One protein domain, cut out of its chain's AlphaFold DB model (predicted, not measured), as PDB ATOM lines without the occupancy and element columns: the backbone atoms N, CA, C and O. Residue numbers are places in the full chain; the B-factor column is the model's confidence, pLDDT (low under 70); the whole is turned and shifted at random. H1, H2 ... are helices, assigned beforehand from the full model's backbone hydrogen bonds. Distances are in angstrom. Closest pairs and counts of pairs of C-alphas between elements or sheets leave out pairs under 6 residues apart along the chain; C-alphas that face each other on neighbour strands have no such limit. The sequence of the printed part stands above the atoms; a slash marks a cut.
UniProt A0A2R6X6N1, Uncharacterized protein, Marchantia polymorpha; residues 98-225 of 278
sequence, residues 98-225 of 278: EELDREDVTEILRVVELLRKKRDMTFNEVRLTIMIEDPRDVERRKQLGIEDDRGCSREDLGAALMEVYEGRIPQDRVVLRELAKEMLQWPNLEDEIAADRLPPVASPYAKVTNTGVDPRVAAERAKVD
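Overview. This is residues 98 to 225 of the 278 residues of an uncharacterized protein of Marchantia polymorpha (UniProt A0A2R6X6N1). A small helical body, built on the long helix H1, has a loose tail trailing from one side and a short arm from the other. In the body H5 packs beside H1, H4 crosses H5, and H2 lies alongside H4; H3 is held away from them, and beyond H6 the chain runs out to H7 and H8, which touch no helix. The printed part has 128 residues with eight named helices, H1 to H8 in order, and no named strand; its class is all helix, its helix packing part aligned and part crossed. It is loose, with a radius of gyration of the C-alphas of 19.8 A, and elongated, spanning 62 by 36 by 30 A.

Along the chain. H1, residues 98 to 119, begins at C-alpha 98 (33.820, -22.702, 7.296) and is 31.5 A long. H2 is residues 123 to 131, 12.4 A, and H3 residues 135 to 144, 14.3 A. H4 is residues 154 to 165, 16.8 A, and H5 residues 173 to 184, 16.6 A. H6 is residues 190 to 197, 10.8 A; H7, residues 204 to 207, is 5.6 A. H8, residues 215 to 222, is 10.1 A and ends at C-alpha 222 (67.823, -28.433, 23.759).

Arrangement. H1 touches H5 with residues 101 to 111 alone, the closest C-alphas being those of Ile 108 and Ala 180, 5.7 A apart. They run the same way at a shallow tilt of 33 degrees, only just short of steep. H1 and H4 only just touch, with 3 pairs of C-alphas within 8 A, the closest Val 105 and Val 164 at 6.5 A; they are about perpendicular at 89 degrees. H4 touches H5 with residues 156 to 161 alone, about perpendicular at 85 degrees, closest at the C-alphas of Leu 157 and Val 175, 5.9 A. H2 touches H4 at a shallow tilt of 26 degrees, opposite ways; the closest C-alphas, of Met 131 and Arg 154, are 5.1 A apart. H6 and H1 are close but not clearly touching, the C-alphas of Val 111 and Ile 193 being 7.8 A apart. H3, H7 and H8 touch no helix. Every O i to N i+4 pair is within hydrogen-bond range in H1, H2, H3, H5, H6 and H8; in H4 7 of 8 are, and H7 is too short for such a pair, its 1 O i to N i+3 pair being within range.

Size, cuts and confidence. The C-alphas farthest apart are those of Gly 145 and Gly 212, 62.3 A. Residues 142 to 147, of which 142 to 144 belong to H3, and residues 208 to 214 stand free. The printed part has no cut and no long link. Mean pLDDT of the printed part is 81.3; 34 residues are under 70, among them 147 to 151 and 195 to 213.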
ATOM      1  N   GLU A  98      32.884 -23.540   8.052       82.62
ATOM      2  CA  GLU A  98      33.820 -22.702   7.296       82.62
ATOM      3  C   GLU A  98      35.198 -22.631   7.973       82.62
ATOM      4  O   GLU A  98      36.194 -22.306   7.323       82.62
ATOM      5  N   GLU A  99      35.271 -22.864   9.284       86.88
ATOM      6  CA  GLU A  99      36.546 -22.992   9.994       86.88
ATOM      7  C   GLU A  99      37.268 -24.281   9.585       86.88
ATOM      8  O   GLU A  99      38.430 -24.214   9.192       86.88
ATOM      9  N   LEU A 100      36.550 -25.409   9.528       88.31
ATOM     10  CA  LEU A 100      37.080 -26.684   9.024       88.31
ATOM     11  C   LEU A 100      37.565 -26.575   7.571       88.31
ATOM     12  O   LEU A 100      38.673 -26.996   7.265       88.31
ATOM     13  N   ASP A 101      36.788 -25.932   6.692       89.62
ATOM     14  CA  ASP A 101      37.183 -25.753   5.287       89.62
ATOM     15  C   ASP A 101      38.499 -24.947   5.169       89.62
ATOM     16  O   ASP A 101      39.319 -25.183   4.280       89.62
ATOM     17  N   ARG A 102      38.735 -23.985   6.075       91.38
ATOM     18  CA  ARG A 102      40.004 -23.236   6.123       91.38
ATOM     19  C   ARG A 102      41.146 -24.099   6.647       91.38
ATOM     20  O   ARG A 102      42.253 -23.995   6.120       91.38
ATOM     21  N   GLU A 103      40.899 -24.921   7.661       91.62
ATOM     22  CA  GLU A 103      41.889 -25.866   8.182       91.62
ATOM     23  C   GLU A 103      42.337 -26.847   7.094       91.62
ATOM     24  O   GLU A 103      43.543 -26.940   6.844       91.62
ATOM     25  N   ASP A 104      41.391 -27.448   6.366       92.12
ATOM     26  CA  ASP A 104      41.645 -28.361   5.244       92.12
ATOM     27  C   ASP A 104      42.530 -27.695   4.172       92.12
ATOM     28  O   ASP A 104      43.537 -28.252   3.730       92.12
ATOM     29  N   VAL A 105      42.223 -26.446   3.799       93.19
ATOM     30  CA  VAL A 105      43.040 -25.658   2.857       93.19
ATOM     31  C   VAL A 105      44.463 -25.449   3.380       93.19
ATOM     32  O   VAL A 105      45.430 -25.597   2.624       93.19
ATOM     33  N   THR A 106      44.626 -25.110   4.662       92.25
ATOM     34  CA  THR A 106      45.968 -24.925   5.236       92.25
ATOM     35  C   THR A 106      46.754 -26.228   5.296       92.25
ATOM     36  O   THR A 106      47.968 -26.208   5.099       92.25
ATOM     37  N   GLU A 107      46.088 -27.355   5.538       91.69
ATOM     38  CA  GLU A 107      46.709 -28.675   5.570       91.69
ATOM     39  C   GLU A 107      47.204 -29.092   4.183       91.69
ATOM     40  O   GLU A 107      48.370 -29.465   4.040       91.69
ATOM     41  N   ILE A 108      46.380 -28.907   3.147       93.56
ATOM     42  CA  ILE A 108      46.758 -29.168   1.751       93.56
ATOM     43  C   ILE A 108      47.988 -28.340   1.358       93.56
ATOM     44  O   ILE A 108      48.948 -28.873   0.797       93.56
ATOM     45  N   LEU A 109      48.008 -27.043   1.681       93.19
ATOM     46  CA  LEU A 109      49.147 -26.179   1.360       93.19
ATOM     47  C   LEU A 109      50.426 -26.606   2.093       93.19
ATOM     48  O   LEU A 109      51.496 -26.620   1.481       93.19
ATOM     49  N   ARG A 110      50.329 -27.016   3.365       91.31
ATOM     50  CA  ARG A 110      51.474 -27.557   4.119       91.31
ATOM     51  C   ARG A 110      52.039 -28.807   3.451       91.31
ATOM     52  O   ARG A 110      53.250 -28.896   3.270       91.31
ATOM     53  N   VAL A 111      51.180 -29.742   3.042       92.81
ATOM     54  CA  VAL A 111      51.597 -30.964   2.338       92.81
ATOM     55  C   VAL A 111      52.302 -30.624   1.024       92.81
ATOM     56  O   VAL A 111      53.402 -31.117   0.770       92.81
ATOM     57  N   VAL A 112      51.735 -29.726   0.217       92.81
ATOM     58  CA  VAL A 112      52.350 -29.289  -1.048       92.81
ATOM     59  C   VAL A 112      53.720 -28.637  -0.809       92.81
ATOM     60  O   VAL A 112      54.668 -28.887  -1.557       92.81
ATOM     61  N   GLU A 113      53.867 -27.836   0.248       91.62
ATOM     62  CA  GLU A 113      55.161 -27.266   0.631       91.62
ATOM     63  C   GLU A 113      56.175 -28.328   1.079       91.62
ATOM     64  O   GLU A 113      57.353 -28.225   0.726       91.62
ATOM     65  N   LEU A 114      55.748 -29.347   1.829       92.06
ATOM     66  CA  LEU A 114      56.609 -30.457   2.255       92.06
ATOM     67  C   LEU A 114      57.096 -31.280   1.058       92.06
ATOM     68  O   LEU A 114      58.296 -31.542   0.940       92.06
ATOM     69  N   LEU A 115      56.195 -31.614   0.132       91.81
ATOM     70  CA  LEU A 115      56.530 -32.341  -1.094       91.81
ATOM     71  C   LEU A 115      57.544 -31.579  -1.944       91.81
ATOM     72  O   LEU A 115      58.501 -32.172  -2.451       91.81
ATOM     73  N   ARG A 116      57.388 -30.255  -2.030       92.06
ATOM     74  CA  ARG A 116      58.347 -29.391  -2.713       92.06
ATOM     75  C   ARG A 116      59.705 -29.353  -2.008       92.06
ATOM     76  O   ARG A 116      60.716 -29.344  -2.692       92.06
ATOM     77  N   LYS A 117      59.750 -29.316  -0.672       91.00
ATOM     78  CA  LYS A 117      61.012 -29.238   0.095       91.00
ATOM     79  C   LYS A 117      61.812 -30.543   0.079       91.00
ATOM     80  O   LYS A 117      63.033 -30.490   0.147       91.00
ATOM     81  N   LYS A 118      61.140 -31.698   0.068       88.62
ATOM     82  CA  LYS A 118      61.792 -33.004   0.288       88.62
ATOM     83  C   LYS A 118      61.978 -33.845  -0.959       88.62
ATOM     84  O   LYS A 118      62.914 -34.636  -1.017       88.62
ATOM     85  N   ARG A 119      61.072 -33.718  -1.928       88.94
ATOM     86  CA  ARG A 119      61.079 -34.523  -3.159       88.94
ATOM     87  C   ARG A 119      61.268 -33.670  -4.410       88.94
ATOM     88  O   ARG A 119      61.202 -34.221  -5.501       88.94
ATOM     89  N   ASP A 120      61.445 -32.355  -4.242       89.38
ATOM     90  CA  ASP A 120      61.523 -31.358  -5.315       89.38
ATOM     91  C   ASP A 120      60.360 -31.447  -6.320       89.38
ATOM     92  O   ASP A 120      60.499 -31.099  -7.492       89.38
ATOM     93  N   MET A 121      59.190 -31.905  -5.859       92.25
ATOM     94  CA  MET A 121      58.034 -32.113  -6.723       92.25
ATOM     95  C   MET A 121      57.401 -30.775  -7.106       92.25
ATOM     96  O   MET A 121      57.174 -29.901  -6.258       92.25
ATOM     97  N   THR A 122      57.092 -30.607  -8.390       93.31
ATOM     98  CA  THR A 122      56.389 -29.411  -8.868       93.31
ATOM     99  C   THR A 122      54.883 -29.535  -8.645       93.31
ATOM    100  O   THR A 122      54.324 -30.627  -8.606       93.31
ATOM    101  N   PHE A 123      54.180 -28.404  -8.542       93.19
ATOM    102  CA  PHE A 123      52.725 -28.398  -8.351       93.19
ATOM    103  C   PHE A 123      51.971 -29.194  -9.432       93.19
ATOM    104  O   PHE A 123      51.020 -29.915  -9.137       93.19
ATOM    105  N   ASN A 124      52.420 -29.100 -10.688       94.19
ATOM    106  CA  ASN A 124      51.806 -29.833 -11.792       94.19
ATOM    107  C   ASN A 124      51.987 -31.348 -11.655       94.19
ATOM    108  O   ASN A 124      51.086 -32.084 -12.035       94.19
ATOM    109  N   GLU A 125      53.108 -31.818 -11.106       92.44
ATOM    110  CA  GLU A 125      53.319 -33.246 -10.843       92.44
ATOM    111  C   GLU A 125      52.399 -33.739  -9.735       92.44
ATOM    112  O   GLU A 125      51.708 -34.728  -9.942       92.44
ATOM    113  N   VAL A 126      52.308 -33.006  -8.618       92.62
ATOM    114  CA  VAL A 126      51.376 -33.323  -7.523       92.62
ATOM    115  C   VAL A 126      49.950 -33.446  -8.064       92.62
ATOM    116  O   VAL A 126      49.267 -34.438  -7.819       92.62
ATOM    117  N   ARG A 127      49.524 -32.475  -8.881       93.38
ATOM    118  CA  ARG A 127      48.216 -32.498  -9.543       93.38
ATOM    119  C   ARG A 127      48.045 -33.719 -10.444       93.38
ATOM    120  O   ARG A 127      47.011 -34.374 -10.381       93.38
ATOM    121  N   LEU A 128      49.033 -34.026 -11.283       92.06
ATOM    122  CA  LEU A 128      48.977 -35.188 -12.170       92.06
ATOM    123  C   LEU A 128      48.921 -36.497 -11.377       92.06
ATOM    124  O   LEU A 128      48.185 -37.392 -11.767       92.06
ATOM    125  N   THR A 129      49.638 -36.605 -10.260       90.62
ATOM    126  CA  THR A 129      49.602 -37.789  -9.395       90.62
ATOM    127  C   THR A 129      48.221 -38.009  -8.783       90.62
ATOM    128  O   THR A 129      47.754 -39.138  -8.784       90.62
ATOM    129  N   ILE A 130      47.537 -36.954  -8.338       90.25
ATOM    130  CA  ILE A 130      46.163 -37.051  -7.801       90.25
ATOM    131  C   ILE A 130      45.153 -37.445  -8.875       90.25
ATOM    132  O   ILE A 130      44.200 -38.173  -8.605       90.25
ATOM    133  N   MET A 131      45.348 -36.939 -10.097       90.06
ATOM    134  CA  MET A 131      44.494 -37.277 -11.234       90.06
ATOM    135  C   MET A 131      44.673 -38.736 -11.679       90.06
ATOM    136  O   MET A 131      43.782 -39.283 -12.325       90.06
ATOM    137  N   ILE A 132      45.809 -39.366 -11.364       88.94
ATOM    138  CA  ILE A 132      46.060 -40.772 -11.676       88.94
ATOM    139  C   ILE A 132      45.390 -41.646 -10.620       88.94
ATOM    140  O   ILE A 132      45.620 -41.522  -9.422       88.94
ATOM    141  N   GLU A 133      44.588 -42.587 -11.091       77.31
ATOM    142  CA  GLU A 133      43.980 -43.595 -10.242       77.31
ATOM    143  C   GLU A 133      44.884 -44.828 -10.083       77.31
ATOM    144  O   GLU A 133      45.580 -45.220 -11.024       77.31
ATOM    145  N   ASP A 134      44.849 -45.480  -8.915       79.81
ATOM    146  CA  ASP A 134      45.548 -46.751  -8.720       79.81
ATOM    147  C   ASP A 134      44.867 -47.853  -9.563       79.81
ATOM    148  O   ASP A 134      43.661 -48.092  -9.412       79.81
ATOM    149  N   PRO A 135      45.598 -48.570 -10.441       76.50
ATOM    150  CA  PRO A 135      45.030 -49.653 -11.247       76.50
ATOM    151  C   PRO A 135      44.342 -50.741 -10.411       76.50
ATOM    152  O   PRO A 135      43.403 -51.382 -10.888       76.50
ATOM    153  N   ARG A 136      44.767 -50.942  -9.159       76.81
ATOM    154  CA  ARG A 136      44.162 -51.921  -8.245       76.81
ATOM    155  C   ARG A 136      42.745 -51.529  -7.842       76.81
ATOM    156  O   ARG A 136      41.882 -52.398  -7.718       76.81
ATOM    157  N   ASP A 137      42.497 -50.235  -7.675       77.00
ATOM    158  CA  ASP A 137      41.173 -49.718  -7.337       77.00
ATOM    159  C   ASP A 137      40.248 -49.750  -8.558       77.00
ATOM    160  O   ASP A 137      39.081 -50.128  -8.439       77.00
ATOM    161  N   VAL A 138      40.783 -49.516  -9.760       79.56
ATOM    162  CA  VAL A 138      40.056 -49.727 -11.025       79.56
ATOM    163  C   VAL A 138      39.604 -51.185 -11.172       79.56
ATOM    164  O   VAL A 138      38.459 -51.450 -11.542       79.56
ATOM    165  N   GLU A 139      40.485 -52.151 -10.905       79.81
ATOM    166  CA  GLU A 139      40.153 -53.579 -10.981       79.81
ATOM    167  C   GLU A 139      39.133 -53.989  -9.920       79.81
ATOM    168  O   GLU A 139      38.180 -54.703 -10.239       79.81
ATOM    169  N   ARG A 140      39.281 -53.494  -8.686       78.88
ATOM    170  CA  ARG A 140      38.312 -53.712  -7.606       78.88
ATOM    171  C   ARG A 140      36.928 -53.184  -7.989       78.88
ATOM    172  O   ARG A 140      35.948 -53.912  -7.828       78.88
ATOM    173  N   ARG A 141      36.847 -51.971  -8.547       75.56
ATOM    174  CA  ARG A 141      35.590 -51.373  -9.029       75.56
ATOM    175  C   ARG A 141      34.974 -52.201 -10.157       75.56
ATOM    176  O   ARG A 141      33.787 -52.507 -10.112       75.56
ATOM    177  N   LYS A 142      35.780 -52.673 -11.115       79.94
ATOM    178  CA  LYS A 142      35.313 -53.573 -12.189       79.94
ATOM    179  C   LYS A 142      34.812 -54.923 -11.672       79.94
ATOM    180  O   LYS A 142      33.864 -55.462 -12.232       79.94
ATOM    181  N   GLN A 143      35.458 -55.485 -10.650       76.38
ATOM    182  CA  GLN A 143      35.114 -56.799 -10.100       76.38
ATOM    183  C   GLN A 143      33.881 -56.757  -9.194       76.38
ATOM    184  O   GLN A 143      33.060 -57.670  -9.251       76.38
ATOM    185  N   LEU A 144      33.753 -55.725  -8.359       73.12
ATOM    186  CA  LEU A 144      32.658 -55.610  -7.394       73.12
ATOM    187  C   LEU A 144      31.454 -54.842  -7.949       73.12
ATOM    188  O   LEU A 144      30.368 -54.953  -7.389       73.12
ATOM    189  N   GLY A 145      31.619 -54.095  -9.046       68.69
ATOM    190  CA  GLY A 145      30.545 -53.312  -9.662       68.69
ATOM    191  C   GLY A 145      30.006 -52.192  -8.769       68.69
ATOM    192  O   GLY A 145      28.923 -51.680  -9.031       68.69
ATOM    193  N   ILE A 146      30.734 -51.841  -7.707       70.12
ATOM    194  CA  ILE A 146      30.408 -50.748  -6.790       70.12
ATOM    195  C   ILE A 146      31.114 -49.495  -7.320       70.12
ATOM    196  O   ILE A 146      32.318 -49.526  -7.596       70.12
ATOM    197  N   GLU A 147      30.342 -48.429  -7.530       61.78
ATOM    198  CA  GLU A 147      30.840 -47.106  -7.919       61.78
ATOM    199  C   GLU A 147      31.702 -46.498  -6.798       61.78
ATOM    200  O   GLU A 147      31.673 -46.954  -5.662       61.78
ATOM    201  N   ASP A 148      32.525 -45.502  -7.126       63.88
ATOM    202  CA  ASP A 148      33.524 -44.946  -6.207       63.88
ATOM    203  C   ASP A 148      32.881 -44.363  -4.927       63.88
ATOM    204  O   ASP A 148      32.120 -43.394  -4.995       63.88
ATOM    205  N   ASP A 149      33.226 -44.912  -3.755       66.56
ATOM    206  CA  ASP A 149      32.680 -44.510  -2.442       66.56
ATOM    207  C   ASP A 149      32.977 -43.037  -2.084       66.56
ATOM    208  O   ASP A 149      32.388 -42.471  -1.162       66.56
ATOM    209  N   ARG A 150      33.900 -42.405  -2.815       69.12
ATOM    210  CA  ARG A 150      34.377 -41.033  -2.599       69.12
ATOM    211  C   ARG A 150      33.350 -39.971  -2.994       69.12
ATOM    212  O   ARG A 150      33.405 -38.852  -2.495       69.12
ATOM    213  N   GLY A 151      32.433 -40.294  -3.909       68.75
ATOM    214  CA  GLY A 151      31.409 -39.356  -4.389       68.75
ATOM    215  C   GLY A 151      31.941 -38.145  -5.176       68.75
ATOM    216  O   GLY A 151      31.163 -37.243  -5.481       68.75
ATOM    217  N   CYS A 152      33.233 -38.113  -5.518       80.38
ATOM    218  CA  CYS A 152      33.875 -37.072  -6.323       80.38
ATOM    219  C   CYS A 152      34.748 -37.680  -7.427       80.38
ATOM    220  O   CYS A 152      35.357 -38.734  -7.225       80.38
ATOM    221  N   SER A 153      34.845 -37.013  -8.581       87.00
ATOM    222  CA  SER A 153      35.743 -37.459  -9.652       87.00
ATOM    223  C   SER A 153      37.203 -37.074  -9.374       87.00
ATOM    224  O   SER A 153      37.499 -36.167  -8.589       87.00
ATOM    225  N   ARG A 154      38.142 -37.760 -10.036       88.12
ATOM    226  CA  ARG A 154      39.582 -37.450  -9.947       88.12
ATOM    227  C   ARG A 154      39.907 -36.094 -10.560       88.12
ATOM    228  O   ARG A 154      40.783 -35.371 -10.083       88.12
ATOM    229  N   GLU A 155      39.175 -35.741 -11.602       89.88
ATOM    230  CA  GLU A 155      39.261 -34.461 -12.278       89.88
ATOM    231  C   GLU A 155      38.822 -33.319 -11.354       89.88
ATOM    232  O   GLU A 155      39.498 -32.287 -11.322       89.88
ATOM    233  N   ASP A 156      37.771 -33.528 -10.552       91.81
ATOM    234  CA  ASP A 156      37.292 -32.547  -9.569       91.81
ATOM    235  C   ASP A 156      38.320 -32.323  -8.453       91.81
ATOM    236  O   ASP A 156      38.576 -31.179  -8.083       91.81
ATOM    237  N   LEU A 157      38.986 -33.380  -7.969       92.12
ATOM    238  CA  LEU A 157      40.084 -33.261  -6.994       92.12
ATOM    239  C   LEU A 157      41.261 -32.456  -7.564       92.12
ATOM    240  O   LEU A 157      41.794 -31.552  -6.914       92.12
ATOM    241  N   GLY A 158      41.642 -32.737  -8.814       92.69
ATOM    242  CA  GLY A 158      42.689 -31.995  -9.514       92.69
ATOM    243  C   GLY A 158      42.321 -30.533  -9.808       92.69
ATOM    244  O   GLY A 158      43.214 -29.684  -9.878       92.69
ATOM    245  N   ALA A 159      41.032 -30.229  -9.992       93.12
ATOM    246  CA  ALA A 159      40.518 -28.867 -10.138       93.12
ATOM    247  C   ALA A 159      40.485 -28.131  -8.791       93.12
ATOM    248  O   ALA A 159      40.981 -27.007  -8.701       93.12
ATOM    249  N   ALA A 160      40.004 -28.783  -7.731       93.81
ATOM    250  CA  ALA A 160      39.985 -28.244  -6.376       93.81
ATOM    251  C   ALA A 160      41.395 -27.883  -5.890       93.81
ATOM    252  O   ALA A 160      41.596 -26.797  -5.349       93.81
ATOM    253  N   LEU A 161      42.400 -28.722  -6.165       94.12
ATOM    254  CA  LEU A 161      43.792 -28.409  -5.829       94.12
ATOM    255  C   LEU A 161      44.292 -27.131  -6.532       94.12
ATOM    256  O   LEU A 161      45.034 -26.345  -5.938       94.12
ATOM    257  N   MET A 162      43.894 -26.902  -7.787       94.12
ATOM    258  CA  MET A 162      44.237 -25.677  -8.519       94.12
ATOM    259  C   MET A 162      43.586 -24.448  -7.890       94.12
ATOM    260  O   MET A 162      44.262 -23.438  -7.698       94.12
ATOM    261  N   GLU A 163      42.309 -24.539  -7.524       93.44
ATOM    262  CA  GLU A 163      41.609 -23.450  -6.841       93.44
ATOM    263  C   GLU A 163      42.277 -23.106  -5.503       93.44
ATOM    264  O   GLU A 163      42.543 -21.931  -5.245       93.44
ATOM    265  N   VAL A 164      42.651 -24.122  -4.715       93.81
ATOM    266  CA  VAL A 164      43.378 -23.960  -3.445       93.81
ATOM    267  C   VAL A 164      44.734 -23.286  -3.655       93.81
ATOM    268  O   VAL A 164      45.082 -22.359  -2.922       93.81
ATOM    269  N   TYR A 165      45.485 -23.692  -4.680       91.88
ATOM    270  CA  TYR A 165      46.773 -23.077  -5.008       91.88
ATOM    271  C   TYR A 165      46.643 -21.606  -5.431       91.88
ATOM    272  O   TYR A 165      47.503 -20.780  -5.126       91.88
ATOM    273  N   GLU A 166      45.547 -21.254  -6.099       92.44
ATOM    274  CA  GLU A 166      45.213 -19.872  -6.453       92.44
ATOM    275  C   GLU A 166      44.672 -19.049  -5.268       92.44
ATOM    276  O   GLU A 166      44.441 -17.845  -5.409       92.44
ATOM    277  N   GLY A 167      44.477 -19.672  -4.101       87.69
ATOM    278  CA  GLY A 167      43.942 -19.039  -2.895       87.69
ATOM    279  C   GLY A 167      42.417 -18.913  -2.882       87.69
ATOM    280  O   GLY A 167      41.872 -18.106  -2.125       87.69
ATOM    281  N   ARG A 168      41.716 -19.677  -3.727       89.12
ATOM    282  CA  ARG A 168      40.253 -19.799  -3.733       89.12
ATOM    283  C   ARG A 168      39.841 -21.039  -2.938       89.12
ATOM    284  O   ARG A 168      40.533 -22.049  -2.950       89.12
ATOM    285  N   ILE A 169      38.712 -20.955  -2.240       89.12
ATOM    286  CA  ILE A 169      38.127 -22.108  -1.547       89.12
ATOM    287  C   ILE A 169      37.203 -22.823  -2.546       89.12
ATOM    288  O   ILE A 169      36.325 -22.145  -3.096       89.12
ATOM    289  N   PRO A 170      37.386 -24.135  -2.795       89.56
ATOM    290  CA  PRO A 170      36.525 -24.904  -3.689       89.56
ATOM    291  C   PRO A 170      35.047 -24.830  -3.306       89.56
ATOM    292  O   PRO A 170      34.702 -24.779  -2.126       89.56
ATOM    293  N   GLN A 171      34.159 -24.830  -4.306       84.62
ATOM    294  CA  GLN A 171      32.707 -24.813  -4.066       84.62
ATOM    295  C   GLN A 171      32.223 -26.113  -3.410       84.62
ATOM    296  O   GLN A 171      31.363 -26.078  -2.527       84.62
ATOM    297  N   ASP A 172      32.805 -27.242  -3.816       89.62
ATOM    298  CA  ASP A 172      32.408 -28.560  -3.348       89.62
ATOM    299  C   ASP A 172      33.221 -28.975  -2.121       89.62
ATOM    300  O   ASP A 172      34.387 -29.364  -2.193       89.62
ATOM    301  N   ARG A 173      32.564 -28.928  -0.962       89.00
ATOM    302  CA  ARG A 173      33.184 -29.249   0.334       89.00
ATOM    303  C   ARG A 173      33.591 -30.712   0.463       89.00
ATOM    304  O   ARG A 173      34.576 -31.026   1.120       89.00
ATOM    305  N   VAL A 174      32.837 -31.616  -0.165       90.88
ATOM    306  CA  VAL A 174      33.161 -33.053  -0.178       90.88
ATOM    307  C   VAL A 174      34.492 -33.278  -0.893       90.88
ATOM    308  O   VAL A 174      35.356 -33.966  -0.361       90.88
ATOM    309  N   VAL A 175      34.693 -32.612  -2.034       92.44
ATOM    310  CA  VAL A 175      35.932 -32.681  -2.821       92.44
ATOM    311  C   VAL A 175      37.111 -32.138  -2.017       92.44
ATOM    312  O   VAL A 175      38.170 -32.755  -2.000       92.44
ATOM    313  N   LEU A 176      36.927 -31.024  -1.303       92.19
ATOM    314  CA  LEU A 176      37.973 -30.446  -0.455       92.19
ATOM    315  C   LEU A 176      38.399 -31.400   0.672       92.19
ATOM    316  O   LEU A 176      39.593 -31.609   0.878       92.19
ATOM    317  N   ARG A 177      37.434 -32.016   1.361       91.31
ATOM    318  CA  ARG A 177      37.702 -32.969   2.449       91.31
ATOM    319  C   ARG A 177      38.381 -34.239   1.957       91.31
ATOM    320  O   ARG A 177      39.300 -34.731   2.604       91.31
ATOM    321  N   GLU A 178      37.939 -34.783   0.826       91.94
ATOM    322  CA  GLU A 178      38.587 -35.951   0.224       91.94
ATOM    323  C   GLU A 178      40.000 -35.610  -0.262       91.94
ATOM    324  O   GLU A 178      40.932 -36.363   0.009       91.94
ATOM    325  N   LEU A 179      40.205 -34.434  -0.865       92.81
ATOM    326  CA  LEU A 179      41.534 -33.954  -1.249       92.81
ATOM    327  C   LEU A 179      42.467 -33.823  -0.038       92.81
ATOM    328  O   LEU A 179      43.626 -34.228  -0.115       92.81
ATOM    329  N   ALA A 180      41.975 -33.287   1.082       92.50
ATOM    330  CA  ALA A 180      42.746 -33.190   2.318       92.50
ATOM    331  C   ALA A 180      43.159 -34.580   2.836       92.50
ATOM    332  O   ALA A 180      44.325 -34.793   3.169       92.50
ATOM    333  N   LYS A 181      42.248 -35.562   2.811       91.19
ATOM    334  CA  LYS A 181      42.567 -36.959   3.159       91.19
ATOM    335  C   LYS A 181      43.617 -37.567   2.225       91.19
ATOM    336  O   LYS A 181      44.536 -38.224   2.707       91.19
ATOM    337  N   GLU A 182      43.518 -37.337   0.914       89.56
ATOM    338  CA  GLU A 182      44.511 -37.833  -0.050       89.56
ATOM    339  C   GLU A 182      45.894 -37.221   0.170       89.56
ATOM    340  O   GLU A 182      46.905 -37.918   0.100       89.56
ATOM    341  N   MET A 183      45.939 -35.924   0.474       90.38
ATOM    342  CA  MET A 183      47.171 -35.210   0.803       90.38
ATOM    343  C   MET A 183      47.814 -35.740   2.086       90.38
ATOM    344  O   MET A 183      49.036 -35.851   2.165       90.38
ATOM    345  N   LEU A 184      47.004 -36.107   3.079       89.38
ATOM    346  CA  LEU A 184      47.484 -36.701   4.325       89.38
ATOM    347  C   LEU A 184      48.028 -38.120   4.149       89.38
ATOM    348  O   LEU A 184      48.967 -38.493   4.844       89.38
ATOM    349  N   GLN A 185      47.453 -38.896   3.230       89.94
ATOM    350  CA  GLN A 185      47.876 -40.269   2.940       89.94
ATOM    351  C   GLN A 185      49.060 -40.336   1.957       89.94
ATOM    352  O   GLN A 185      49.386 -41.400   1.423       89.94
ATOM    353  N   TRP A 186      49.711 -39.204   1.679       88.88
ATOM    354  CA  TRP A 186      50.869 -39.200   0.802       88.88
ATOM    355  C   TRP A 186      52.017 -39.994   1.439       88.88
ATOM    356  O   TRP A 186      52.399 -39.712   2.574       88.88
ATOM    357  N   PRO A 187      52.621 -40.961   0.725       83.81
ATOM    358  CA  PRO A 187      53.587 -41.867   1.328       83.81
ATOM    359  C   PRO A 187      54.816 -41.130   1.870       83.81
ATOM    360  O   PRO A 187      55.440 -40.336   1.152       83.81
ATOM    361  N   ASN A 188      55.217 -41.506   3.087       82.19
ATOM    362  CA  ASN A 188      56.380 -40.994   3.818       82.19
ATOM    363  C   ASN A 188      56.248 -39.520   4.244       82.19
ATOM    364  O   ASN A 188      57.264 -38.836   4.365       82.19
ATOM    365  N   LEU A 189      55.026 -39.020   4.441       81.38
ATOM    366  CA  LEU A 189      54.778 -37.646   4.897       81.38
ATOM    367  C   LEU A 189      54.178 -37.583   6.311       81.38
ATOM    368  O   LEU A 189      54.240 -36.537   6.954       81.38
ATOM    369  N   GLU A 190      53.651 -38.689   6.831       75.75
ATOM    370  CA  GLU A 190      52.896 -38.751   8.087       75.75
ATOM    371  C   GLU A 190      53.750 -38.387   9.311       75.75
ATOM    372  O   GLU A 190      53.348 -37.558  10.131       75.75
ATOM    373  N   ASP A 191      54.961 -38.943   9.399       74.69
ATOM    374  CA  ASP A 191      55.916 -38.649  10.477       74.69
ATOM    375  C   ASP A 191      56.363 -37.185  10.461       74.69
ATOM    376  O   ASP A 191      56.724 -36.608  11.484       74.69
ATOM    377  N   GLU A 192      56.327 -36.566   9.289       74.00
ATOM    378  CA  GLU A 192      56.830 -35.224   9.048       74.00
ATOM    379  C   GLU A 192      55.766 -34.176   9.364       74.00
ATOM    380  O   GLU A 192      56.059 -33.170  10.005       74.00
ATOM    381  N   ILE A 193      54.517 -34.458   8.989       75.81
ATOM    382  CA  ILE A 193      53.341 -33.697   9.415       75.81
ATOM    383  C   ILE A 193      53.210 -33.769  10.944       75.81
ATOM    384  O   ILE A 193      52.897 -32.767  11.591       75.81
ATOM    385  N   ALA A 194      53.485 -34.931  11.547       71.06
ATOM    386  CA  ALA A 194      53.515 -35.088  12.999       71.06
ATOM    387  C   ALA A 194      54.693 -34.341  13.650       71.06
ATOM    388  O   ALA A 194      54.506 -33.701  14.688       71.06
ATOM    389  N   ALA A 195      55.881 -34.380  13.039       68.19
ATOM    390  CA  ALA A 195      57.064 -33.671  13.520       68.19
ATOM    391  C   ALA A 195      56.908 -32.145  13.455       68.19
ATOM    392  O   ALA A 195      57.368 -31.462  14.359       68.19
ATOM    393  N   ASP A 196      56.229 -31.607  12.440       63.97
ATOM    394  CA  ASP A 196      55.974 -30.163  12.323       63.97
ATOM    395  C   ASP A 196      54.915 -29.676  13.338       63.97
ATOM    396  O   ASP A 196      54.922 -28.526  13.773       63.97
ATOM    397  N   ARG A 197      54.013 -30.568  13.780       64.44
ATOM    398  CA  ARG A 197      52.984 -30.272  14.799       64.44
ATOM    399  C   ARG A 197      53.505 -30.300  16.236       64.44
ATOM    400  O   ARG A 197      52.864 -29.731  17.121       64.44
ATOM    401  N   LEU A 198      54.622 -30.974  16.495       56.94
ATOM    402  CA  LEU A 198      55.172 -31.139  17.836       56.94
ATOM    403  C   LEU A 198      56.473 -30.333  17.964       56.94
ATOM    404  O   LEU A 198      57.387 -30.532  17.168       56.94
ATOM    405  N   PRO A 199      56.633 -29.472  18.990       55.03
ATOM    406  CA  PRO A 199      57.968 -28.983  19.328       55.03
ATOM    407  C   PRO A 199      58.889 -30.190  19.592       55.03
ATOM    408  O   PRO A 199      58.370 -31.258  19.929       55.03
ATOM    409  N   PRO A 200      60.225 -30.058  19.475       58.22
ATOM    410  CA  PRO A 200      61.165 -31.147  19.741       58.22
ATOM    411  C   PRO A 200      61.087 -31.545  21.221       58.22
ATOM    412  O   PRO A 200      61.846 -31.087  22.073       58.22
ATOM    413  N   VAL A 201      60.093 -32.356  21.559       60.00
ATOM    414  CA  VAL A 201      59.822 -32.837  22.902       60.00
ATOM    415  C   VAL A 201      60.341 -34.254  22.936       60.00
ATOM    416  O   VAL A 201      59.885 -35.115  22.191       60.00
ATOM    417  N   ALA A 202      61.343 -34.419  23.792       62.50
ATOM    418  CA  ALA A 202      61.965 -35.646  24.255       62.50
ATOM    419  C   ALA A 202      61.319 -36.947  23.742       62.50
ATOM    420  O   ALA A 202      60.143 -37.226  23.996       62.50
ATOM    421  N   SER A 203      62.133 -37.767  23.071       68.50
ATOM    422  CA  SER A 203      61.733 -39.082  22.573       68.50
ATOM    423  C   SER A 203      61.047 -39.918  23.671       68.50
ATOM    424  O   SER A 203      61.355 -39.760  24.856       68.50
ATOM    425  N   PRO A 204      60.140 -40.852  23.326       67.56
ATOM    426  CA  PRO A 204      59.432 -41.688  24.305       67.56
ATOM    427  C   PRO A 204      60.355 -42.406  25.303       67.56
ATOM    428  O   PRO A 204      59.973 -42.636  26.449       67.56
ATOM    429  N   TYR A 205      61.590 -42.698  24.885       56.47
ATOM    430  CA  TYR A 205      62.635 -43.305  25.707       56.47
ATOM    431  C   TYR A 205      63.039 -42.432  26.905       56.47
ATOM    432  O   TYR A 205      63.254 -42.945  28.002       56.47
ATOM    433  N   ALA A 206      63.041 -41.107  26.733       66.62
ATOM    434  CA  ALA A 206      63.370 -40.151  27.786       66.62
ATOM    435  C   ALA A 206      62.360 -40.157  28.946       66.62
ATOM    436  O   ALA A 206      62.695 -39.730  30.047       66.62
ATOM    437  N   LYS A 207      61.135 -40.662  28.733       65.25
ATOM    438  CA  LYS A 207      60.143 -40.830  29.809       65.25
ATOM    439  C   LYS A 207      60.458 -42.014  30.724       65.25
ATOM    440  O   LYS A 207      59.994 -42.038  31.859       65.25
ATOM    441  N   VAL A 208      61.199 -43.000  30.223       69.44
ATOM    442  CA  VAL A 208      61.447 -44.274  30.912       69.44
ATOM    443  C   VAL A 208      62.839 -44.297  31.544       69.44
ATOM    444  O   VAL A 208      63.043 -44.933  32.576       69.44
ATOM    445  N   THR A 209      63.798 -43.565  30.977       69.44
ATOM    446  CA  THR A 209      65.161 -43.488  31.504       69.44
ATOM    447  C   THR A 209      65.323 -42.303  32.451       69.44
ATOM    448  O   THR A 209      65.269 -41.150  32.028       69.44
ATOM    449  N   ASN A 210      65.585 -42.575  33.729       62.28
ATOM    450  CA  ASN A 210      65.976 -41.549  34.690       62.28
ATOM    451  C   ASN A 210      67.440 -41.153  34.430       62.28
ATOM    452  O   ASN A 210      68.364 -41.771  34.949       62.28
ATOM    453  N   THR A 211      67.651 -40.157  33.571       65.69
ATOM    454  CA  THR A 211      68.984 -39.638  33.223       65.69
ATOM    455  C   THR A 211      69.570 -38.715  34.295       65.69
ATOM    456  O   THR A 211      70.653 -38.171  34.099       65.69
ATOM    457  N   GLY A 212      68.883 -38.522  35.430       67.31
ATOM    458  CA  GLY A 212      69.341 -37.662  36.526       67.31
ATOM    459  C   GLY A 212      69.413 -36.170  36.181       67.31
ATOM    460  O   GLY A 212      69.914 -35.386  36.982       67.31
ATOM    461  N   VAL A 213      68.924 -35.765  35.005       69.12
ATOM    462  CA  VAL A 213      68.881 -34.373  34.550       69.12
ATOM    463  C   VAL A 213      67.427 -33.925  34.492       69.12
ATOM    464  O   VAL A 213      66.604 -34.562  33.834       69.12
ATOM    465  N   ASP A 214      67.113 -32.818  35.165       71.69
ATOM    466  CA  ASP A 214      65.756 -32.284  35.198       71.69
ATOM    467  C   ASP A 214      65.243 -31.967  33.779       71.69
ATOM    468  O   ASP A 214      65.920 -31.275  33.010       71.69
ATOM    469  N   PRO A 215      64.018 -32.395  33.421       68.56
ATOM    470  CA  PRO A 215      63.487 -32.271  32.062       68.56
ATOM    471  C   PRO A 215      63.332 -30.814  31.613       68.56
ATOM    472  O   PRO A 215      63.403 -30.519  30.422       68.56
ATOM    473  N   ARG A 216      63.166 -29.882  32.561       68.00
ATOM    474  CA  ARG A 216      63.134 -28.438  32.282       68.00
ATOM    475  C   ARG A 216      64.506 -27.914  31.859       68.00
ATOM    476  O   ARG A 216      64.585 -27.170  30.890       68.00
ATOM    477  N   VAL A 217      65.568 -28.370  32.523       70.38
ATOM    478  CA  VAL A 217      66.957 -27.998  32.212       70.38
ATOM    479  C   VAL A 217      67.403 -28.639  30.895       70.38
ATOM    480  O   VAL A 217      68.081 -28.002  30.096       70.38
ATOM    481  N   ALA A 218      66.981 -29.877  30.622       65.44
ATOM    482  CA  ALA A 218      67.239 -30.538  29.343       65.44
ATOM    483  C   ALA A 218      66.520 -29.845  28.173       65.44
ATOM    484  O   ALA A 218      67.126 -29.654  27.123       65.44
ATOM    485  N   ALA A 219      65.265 -29.419  28.357       68.62
ATOM    486  CA  ALA A 219      64.526 -28.667  27.343       68.62
ATOM    487  C   ALA A 219      65.131 -27.276  27.092       68.62
ATOM    488  O   ALA A 219      65.153 -26.815  25.958       68.62
ATOM    489  N   GLU A 220      65.641 -26.614  28.132       68.88
ATOM    490  CA  GLU A 220      66.338 -25.331  28.003       68.88
ATOM    491  C   GLU A 220      67.682 -25.483  27.277       68.88
ATOM    492  O   GLU A 220      67.987 -24.693  26.390       68.88
ATOM    493  N   ARG A 221      68.433 -26.560  27.549       64.56
ATOM    494  CA  ARG A 221      69.649 -26.915  26.793       64.56
ATOM    495  C   ARG A 221      69.361 -27.355  25.355       64.56
ATOM    496  O   ARG A 221      70.167 -27.086  24.478       64.56
ATOM    497  N   ALA A 222      68.232 -28.013  25.101       65.56
ATOM    498  CA  ALA A 222      67.823 -28.433  23.759       65.56
ATOM    499  C   ALA A 222      67.294 -27.274  22.895       65.56
ATOM    500  O   ALA A 222      67.262 -27.393  21.676       65.56
ATOM    501  N   LYS A 223      66.888 -26.158  23.517       66.06
ATOM    502  CA  LYS A 223      66.534 -24.903  22.835       66.06
ATOM    503  C   LYS A 223      67.748 -24.050  22.459       66.06
ATOM    504  O   LYS A 223      67.565 -22.959  21.931       66.06
ATOM    505  N   VAL A 224      68.965 -24.499  22.764       70.50
ATOM    506  CA  VAL A 224      70.174 -23.835  22.279       70.50
ATOM    507  C   VAL A 224      70.297 -24.140  20.789       70.50
ATOM    508  O   VAL A 224      70.438 -25.299  20.401       70.50
ATOM    509  N   ASP A 225      70.207 -23.097  19.966       62.03
ATOM    510  CA  ASP A 225      70.343 -23.209  18.518       62.03
ATOM    511  C   ASP A 225      71.730 -23.751  18.158       62.03
ATOM    512  O   ASP A 225      72.755 -23.316  18.692       62.03
TER     513      ASP A 225